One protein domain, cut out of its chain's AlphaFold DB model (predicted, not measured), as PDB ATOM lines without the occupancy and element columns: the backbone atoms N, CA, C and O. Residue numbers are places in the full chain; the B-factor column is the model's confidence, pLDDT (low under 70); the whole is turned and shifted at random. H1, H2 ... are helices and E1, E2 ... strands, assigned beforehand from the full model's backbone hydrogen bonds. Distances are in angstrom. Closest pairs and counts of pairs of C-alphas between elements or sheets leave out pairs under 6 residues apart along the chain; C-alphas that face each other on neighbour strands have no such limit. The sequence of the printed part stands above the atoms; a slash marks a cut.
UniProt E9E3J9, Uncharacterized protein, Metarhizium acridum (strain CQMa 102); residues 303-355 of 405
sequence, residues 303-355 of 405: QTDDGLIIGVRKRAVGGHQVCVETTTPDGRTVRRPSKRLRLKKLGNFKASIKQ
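Overview. This is residues 303 to 355 of the 405 residues of an uncharacterized protein of Metarhizium acridum (strain CQMa 102) (UniProt E9E3J9). A narrow, twisted wall of three antiparallel strands makes the long axis, its two hairpin loops reaching out at opposite ends, and one helix, H1, near E1 only grazes it. The 53 printed residues hold E1, E2, E3 and H1 in that order, a mixed class; the strands form a meander, each the antiparallel neighbour of the one before. The whole is only just compact, close to loose, with radius of gyration of the C-alphas 11.9 A and spans of 35 by 22 by 19 A.

Along the chain. E1, residues 307 to 314, starts at C-alpha (-14.737, 17.084, -16.235), spans 19.6 A and bends by 64 degrees at residue 310. E2, 320 to 327, spans 23.0 A; E3, 333 to 336, 9.9 A. H1, 343 to 353, spans 15.4 A, ending at C-alpha (-11.992, 19.168, 1.604).

Arrangement. Residues 303 to 304 pair antiparallel with 307 to 308 of E1. In hairpin E1 and E2, N 308 and O 325 are 2.8 A apart; in hairpin E2 and E3, N 324 and O 336, 2.9 A. H1 has 4 of 7 O i to N i+4 pairs within hydrogen-bond range.

Size, cuts and confidence. The printed part has no cut and no long link. pLDDT is under 70 at 318, 329 to 331 and 339 to 355.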
ATOM      1  N   GLN A 303      -9.568  18.328 -11.402       87.19
ATOM      2  CA  GLN A 303      -9.742  17.926 -12.794       87.19
ATOM      3  C   GLN A 303      -9.805  16.400 -12.899       87.19
ATOM      4  O   GLN A 303      -8.955  15.680 -12.365       87.19
ATOM      5  N   THR A 304     -10.811  15.902 -13.609       84.56
ATOM      6  CA  THR A 304     -10.952  14.487 -13.943       84.56
ATOM      7  C   THR A 304     -11.273  14.298 -15.415       84.56
ATOM      8  O   THR A 304     -11.518  15.250 -16.155       84.56
ATOM      9  N   ASP A 305     -11.252  13.033 -15.811       83.25
ATOM     10  CA  ASP A 305     -11.473  12.571 -17.175       83.25
ATOM     11  C   ASP A 305     -12.943  12.835 -17.610       83.25
ATOM     12  O   ASP A 305     -13.213  13.048 -18.785       83.25
ATOM     13  N   ASP A 306     -13.872  12.925 -16.642       78.88
ATOM     14  CA  ASP A 306     -15.297  13.265 -16.823       78.88
ATOM     15  C   ASP A 306     -15.609  14.785 -16.772       78.88
ATOM     16  O   ASP A 306     -16.775  15.172 -16.922       78.88
ATOM     17  N   GLY A 307     -14.607  15.637 -16.490       87.12
ATOM     18  CA  GLY A 307     -14.737  17.084 -16.235       87.12
ATOM     19  C   GLY A 307     -14.103  17.564 -14.914       87.12
ATOM     20  O   GLY A 307     -13.449  16.799 -14.197       87.12
ATOM     21  N   LEU A 308     -14.295  18.840 -14.567       89.75
ATOM     22  CA  LEU A 308     -13.791  19.462 -13.334       89.75
ATOM     23  C   LEU A 308     -14.732  19.169 -12.155       89.75
ATOM     24  O   LEU A 308     -15.885  19.592 -12.151       89.75
ATOM     25  N   ILE A 309     -14.267  18.480 -11.114       89.12
ATOM     26  CA  ILE A 309     -15.053  18.303  -9.886       89.12
ATOM     27  C   ILE A 309     -15.025  19.608  -9.086       89.12
ATOM     28  O   ILE A 309     -13.988  19.975  -8.528       89.12
ATOM     29  N   ILE A 310     -16.188  20.256  -8.987       90.38
ATOM     30  CA  ILE A 310     -16.383  21.534  -8.283       90.38
ATOM     31  C   ILE A 310     -17.037  21.385  -6.901       90.38
ATOM     32  O   ILE A 310     -17.197  22.372  -6.192       90.38
ATOM     33  N   GLY A 311     -17.414  20.169  -6.489       87.81
ATOM     34  CA  GLY A 311     -17.935  19.915  -5.142       87.81
ATOM     35  C   GLY A 311     -18.322  18.459  -4.877       87.81
ATOM     36  O   GLY A 311     -18.531  17.672  -5.803       87.81
ATOM     37  N   VAL A 312     -18.447  18.091  -3.596       86.88
ATOM     38  CA  VAL A 312     -18.809  16.736  -3.142       86.88
ATOM     39  C   VAL A 312     -19.848  16.817  -2.026       86.88
ATOM     40  O   VAL A 312     -19.646  17.534  -1.053       86.88
ATOM     41  N   ARG A 313     -20.926  16.026  -2.108       82.75
ATOM     42  CA  ARG A 313     -21.895  15.849  -1.012       82.75
ATOM     43  C   ARG A 313     -22.022  14.386  -0.590       82.75
ATOM     44  O   ARG A 313     -22.109  13.482  -1.423       82.75
ATOM     45  N   LYS A 314     -22.060  14.146   0.723       81.50
ATOM     46  CA  LYS A 314     -22.403  12.840   1.307       81.50
ATOM     47  C   LYS A 314     -23.923  12.652   1.235       81.50
ATOM     48  O   LYS A 314     -24.672  13.576   1.534       81.50
ATOM     49  N   ARG A 315     -24.380  11.465   0.841       78.00
ATOM     50  CA  ARG A 315     -25.790  11.048   0.891       78.00
ATOM     51  C   ARG A 315     -26.014  10.150   2.111       78.00
ATOM     52  O   ARG A 315     -25.090   9.456   2.530       78.00
ATOM     53  N   ALA A 316     -27.236  10.130   2.647       75.31
ATOM     54  CA  ALA A 316     -27.619   9.191   3.709       75.31
ATOM     55  C   ALA A 316     -27.536   7.729   3.227       75.31
ATOM     56  O   ALA A 316     -26.988   6.876   3.917       75.31
ATOM     57  N   VAL A 317     -27.993   7.470   1.997       71.44
ATOM     58  CA  VAL A 317     -27.916   6.172   1.311       71.44
ATOM     59  C   VAL A 317     -27.184   6.349  -0.026       71.44
ATOM     60  O   VAL A 317     -27.346   7.365  -0.705       71.44
ATOM     61  N   GLY A 318     -26.351   5.378  -0.411       69.25
ATOM     62  CA  GLY A 318     -25.617   5.404  -1.688       69.25
ATOM     63  C   GLY A 318     -24.301   6.200  -1.690       69.25
ATOM     64  O   GLY A 318     -23.771   6.503  -2.754       69.25
ATOM     65  N   GLY A 319     -23.740   6.535  -0.524       83.75
ATOM     66  CA  GLY A 319     -22.357   7.016  -0.415       83.75
ATOM     67  C   GLY A 319     -22.163   8.511  -0.697       83.75
ATOM     68  O   GLY A 319     -22.629   9.354   0.064       83.75
ATOM     69  N   HIS A 320     -21.367   8.854  -1.713       79.00
ATOM     70  CA  HIS A 320     -21.021  10.243  -2.056       79.00
ATOM     71  C   HIS A 320     -21.447  10.546  -3.494       79.00
ATOM     72  O   HIS A 320     -21.307   9.696  -4.368       79.00
ATOM     73  N   GLN A 321     -21.912  11.768  -3.738       83.12
ATOM     74  CA  GLN A 321     -22.196  12.304  -5.068       83.12
ATOM     75  C   GLN A 321     -21.324  13.538  -5.298       83.12
ATOM     76  O   GLN A 321     -21.133  14.328  -4.373       83.12
ATOM     77  N   VAL A 322     -20.820  13.718  -6.516       87.31
ATOM     78  CA  VAL A 322     -20.052  14.913  -6.893       87.31
ATOM     79  C   VAL A 322     -20.868  15.827  -7.803       87.31
ATOM     80  O   VAL A 322     -21.804  15.373  -8.462       87.31
ATOM     81  N   CYS A 323     -20.496  17.102  -7.856       87.06
ATOM     82  CA  CYS A 323     -20.857  17.998  -8.948       87.06
ATOM     83  C   CYS A 323     -19.648  18.113  -9.885       87.06
ATOM     84  O   CYS A 323     -18.540  18.395  -9.420       87.06
ATOM     85  N   VAL A 324     -19.861  17.842 -11.172       89.00
ATOM     86  CA  VAL A 324     -18.841  17.935 -12.222       89.00
ATOM     87  C   VAL A 324     -19.244  19.039 -13.186       89.00
ATOM     88  O   VAL A 324     -20.376  19.061 -13.667       89.00
ATOM     89  N   GLU A 325     -18.315  19.942 -13.452       89.19
ATOM     90  CA  GLU A 325     -18.404  20.980 -14.464       89.19
ATOM     91  C   GLU A 325     -17.712  20.513 -15.750       89.19
ATOM     92  O   GLU A 325     -16.580  20.026 -15.732       89.19
ATOM     93  N   THR A 326     -18.408  20.648 -16.872       88.50
ATOM     94  CA  THR A 326     -17.913  20.337 -18.216       88.50
ATOM     95  C   THR A 326     -18.201  21.513 -19.131       88.50
ATOM     96  O   THR A 326     -19.342  21.967 -19.194       88.50
ATOM     97  N   THR A 327     -17.183  21.984 -19.851       82.75
ATOM     98  CA  THR A 327     -17.390  22.928 -20.955       82.75
ATOM     99  C   THR A 327     -17.772  22.127 -22.196       82.75
ATOM    100  O   THR A 327     -17.074  21.169 -22.532       82.75
ATOM    101  N   THR A 328     -18.895  22.457 -22.825       77.12
ATOM    102  CA  THR A 328     -19.363  21.836 -24.073       77.12
ATOM    103  C   THR A 328     -18.644  22.439 -25.294       77.12
ATOM    104  O   THR A 328     -18.010  23.489 -25.162       77.12
ATOM    105  N   PRO A 329     -18.684  21.802 -26.485       68.00
ATOM    106  CA  PRO A 329     -17.993  22.310 -27.679       68.00
ATOM    107  C   PRO A 329     -18.455  23.713 -28.101       68.00
ATOM    108  O   PRO A 329     -17.656  24.521 -28.561       68.00
ATOM    109  N   ASP A 330     -19.725  24.032 -27.845       61.31
ATOM    110  CA  ASP A 330     -20.325  25.362 -27.998       61.31
ATOM    111  C   ASP A 330     -19.846  26.391 -26.951       61.31
ATOM    112  O   ASP A 330     -20.368  27.504 -26.903       61.31
ATOM    113  N   GLY A 331     -18.864  26.058 -26.108       68.00
ATOM    114  CA  GLY A 331     -18.274  26.919 -25.081       68.00
ATOM    115  C   GLY A 331     -19.119  27.119 -23.819       68.00
ATOM    116  O   GLY A 331     -18.662  27.807 -22.903       68.00
ATOM    117  N   ARG A 332     -20.326  26.544 -23.731       73.38
ATOM    118  CA  ARG A 332     -21.201  26.690 -22.556       73.38
ATOM    119  C   ARG A 332     -20.705  25.833 -21.385       73.38
ATOM    120  O   ARG A 332     -19.985  24.851 -21.554       73.38
ATOM    121  N   THR A 333     -21.060  26.215 -20.158       80.44
ATOM    122  CA  THR A 333     -20.561  25.572 -18.927       80.44
ATOM    123  C   THR A 333     -21.668  24.784 -18.226       80.44
ATOM    124  O   THR A 333     -22.513  25.350 -17.533       80.44
ATOM    125  N   VAL A 334     -21.656  23.457 -18.376       84.62
ATOM    126  CA  VAL A 334     -22.687  22.553 -17.843       84.62
ATOM    127  C   VAL A 334     -22.240  21.940 -16.513       84.62
ATOM    128  O   VAL A 334     -21.164  21.352 -16.418       84.62
ATOM    129  N   ARG A 335     -23.084  22.029 -15.475       89.06
ATOM    130  CA  ARG A 335     -22.819  21.497 -14.122       89.06
ATOM    131  C   ARG A 335     -23.741  20.323 -13.804       89.06
ATOM    132  O   ARG A 335     -24.927  20.516 -13.550       89.06
ATOM    133  N   ARG A 336     -23.205  19.096 -13.781       86.81
ATOM    134  CA  ARG A 336     -23.987  17.847 -13.675       86.81
ATOM    135  C   ARG A 336     -23.621  16.969 -12.460       86.81
ATOM    136  O   ARG A 336     -22.452  16.886 -12.078       86.81
ATOM    137  N   PRO A 337     -24.594  16.285 -11.822       84.31
ATOM    138  CA  PRO A 337     -24.363  15.560 -10.569       84.31
ATOM    139  C   PRO A 337     -23.981  14.072 -10.769       84.31
ATOM    140  O   PRO A 337     -24.838  13.184 -10.694       84.31
ATOM    141  N   SER A 338     -22.691  13.760 -10.965       79.12
ATOM    142  CA  SER A 338     -22.233  12.382 -11.249       79.12
ATOM    143  C   SER A 338     -22.332  11.411 -10.056       79.12
ATOM    144  O   SER A 338     -21.985  11.733  -8.914       79.12
ATOM    145  N   LYS A 339     -22.782  10.180 -10.353       68.31
ATOM    146  CA  LYS A 339     -22.827   9.013  -9.444       68.31
ATOM    147  C   LYS A 339     -21.672   8.018  -9.669       68.31
ATOM    148  O   LYS A 339     -21.414   7.192  -8.799       68.31
ATOM    149  N   ARG A 340     -21.014   8.048 -10.836       56.44
ATOM    150  CA  ARG A 340     -19.921   7.134 -11.214       56.44
ATOM    151  C   ARG A 340     -18.625   7.932 -11.309       56.44
ATOM    152  O   ARG A 340     -18.447   8.688 -12.249       56.44
ATOM    153  N   LEU A 341     -17.724   7.723 -10.355       58.50
ATOM    154  CA  LEU A 341     -16.322   8.137 -10.435       58.50
ATOM    155  C   LEU A 341     -15.485   7.095  -9.687       58.50
ATOM    156  O   LEU A 341     -15.838   6.681  -8.580       58.50
ATOM    157  N   ARG A 342     -14.403   6.612 -10.310       54.78
ATOM    158  CA  ARG A 342     -13.594   5.504  -9.771       54.78
ATOM    159  C   ARG A 342     -12.954   5.930  -8.442       54.78
ATOM    160  O   ARG A 342     -12.098   6.812  -8.418       54.78
ATOM    161  N   LEU A 343     -13.352   5.281  -7.339       49.56
ATOM    162  CA  LEU A 343     -13.150   5.775  -5.962       49.56
ATOM    163  C   LEU A 343     -11.696   6.119  -5.582       49.56
ATOM    164  O   LEU A 343     -11.499   6.916  -4.667       49.56
ATOM    165  N   LYS A 344     -10.691   5.561  -6.274       53.81
ATOM    166  CA  LYS A 344      -9.265   5.787  -5.987       53.81
ATOM    167  C   LYS A 344      -8.854   7.271  -6.080       53.81
ATOM    168  O   LYS A 344      -8.203   7.747  -5.158       53.81
ATOM    169  N   LYS A 345      -9.284   8.028  -7.107       55.44
ATOM    170  CA  LYS A 345      -8.976   9.480  -7.215       55.44
ATOM    171  C   LYS A 345      -9.689  10.311  -6.124       55.44
ATOM    172  O   LYS A 345      -9.157  11.319  -5.669       55.44
ATOM    173  N   LEU A 346     -10.861   9.871  -5.645       59.56
ATOM    174  CA  LEU A 346     -11.664  10.605  -4.651       59.56
ATOM    175  C   LEU A 346     -11.095  10.572  -3.220       59.56
ATOM    176  O   LEU A 346     -11.519  11.377  -2.393       59.56
ATOM    177  N   GLY A 347     -10.183   9.647  -2.900       59.38
ATOM    178  CA  GLY A 347      -9.598   9.527  -1.557       59.38
ATOM    179  C   GLY A 347      -8.824  10.781  -1.143       59.38
ATOM    180  O   GLY A 347      -9.105  11.366  -0.099       59.38
ATOM    181  N   ASN A 348      -7.922  11.242  -2.010       56.88
ATOM    182  CA  ASN A 348      -7.047  12.384  -1.734       56.88
ATOM    183  C   ASN A 348      -7.840  13.703  -1.700       56.88
ATOM    184  O   ASN A 348      -7.629  14.539  -0.825       56.88
ATOM    185  N   PHE A 349      -8.825  13.858  -2.590       64.44
ATOM    186  CA  PHE A 349      -9.686  15.045  -2.631       64.44
ATOM    187  C   PHE A 349     -10.530  15.205  -1.354       64.44
ATOM    188  O   PHE A 349     -10.695  16.310  -0.843       64.44
ATOM    189  N   LYS A 350     -10.992  14.091  -0.762       61.00
ATOM    190  CA  LYS A 350     -11.681  14.106   0.540       61.00
ATOM    191  C   LYS A 350     -10.794  14.570   1.692       61.00
ATOM    192  O   LYS A 350     -11.329  15.140   2.637       61.00
ATOM    193  N   ALA A 351      -9.484  14.323   1.646       57.53
ATOM    194  CA  ALA A 351      -8.564  14.850   2.652       57.53
ATOM    195  C   ALA A 351      -8.447  16.379   2.537       57.53
ATOM    196  O   ALA A 351      -8.571  17.070   3.541       57.53
ATOM    197  N   SER A 352      -8.324  16.904   1.310       55.41
ATOM    198  CA  SER A 352      -8.247  18.349   1.052       55.41
ATOM    199  C   SER A 352      -9.527  19.110   1.441       55.41
ATOM    200  O   SER A 352      -9.433  20.188   2.022       55.41
ATOM    201  N   ILE A 353     -10.716  18.542   1.203       56.72
ATOM    202  CA  ILE A 353     -11.992  19.168   1.604       56.72
ATOM    203  C   ILE A 353     -12.216  19.093   3.124       56.72
ATOM    204  O   ILE A 353     -12.734  20.032   3.713       56.72
ATOM    205  N   LYS A 354     -11.775  18.024   3.801       51.66
ATOM    206  CA  LYS A 354     -11.892  17.891   5.269       51.66
ATOM    207  C   LYS A 354     -11.100  18.924   6.079       51.66
ATOM    208  O   LYS A 354     -11.241  18.955   7.294       51.66
ATOM    209  N   GLN A 355     -10.255  19.725   5.435       46.34
ATOM    210  CA  GLN A 355      -9.513  20.811   6.073       46.34
ATOM    211  C   GLN A 355     -10.226  22.174   5.939       46.34
ATOM    212  O   GLN A 355      -9.752  23.174   6.469       46.34
TER     213      GLN A 355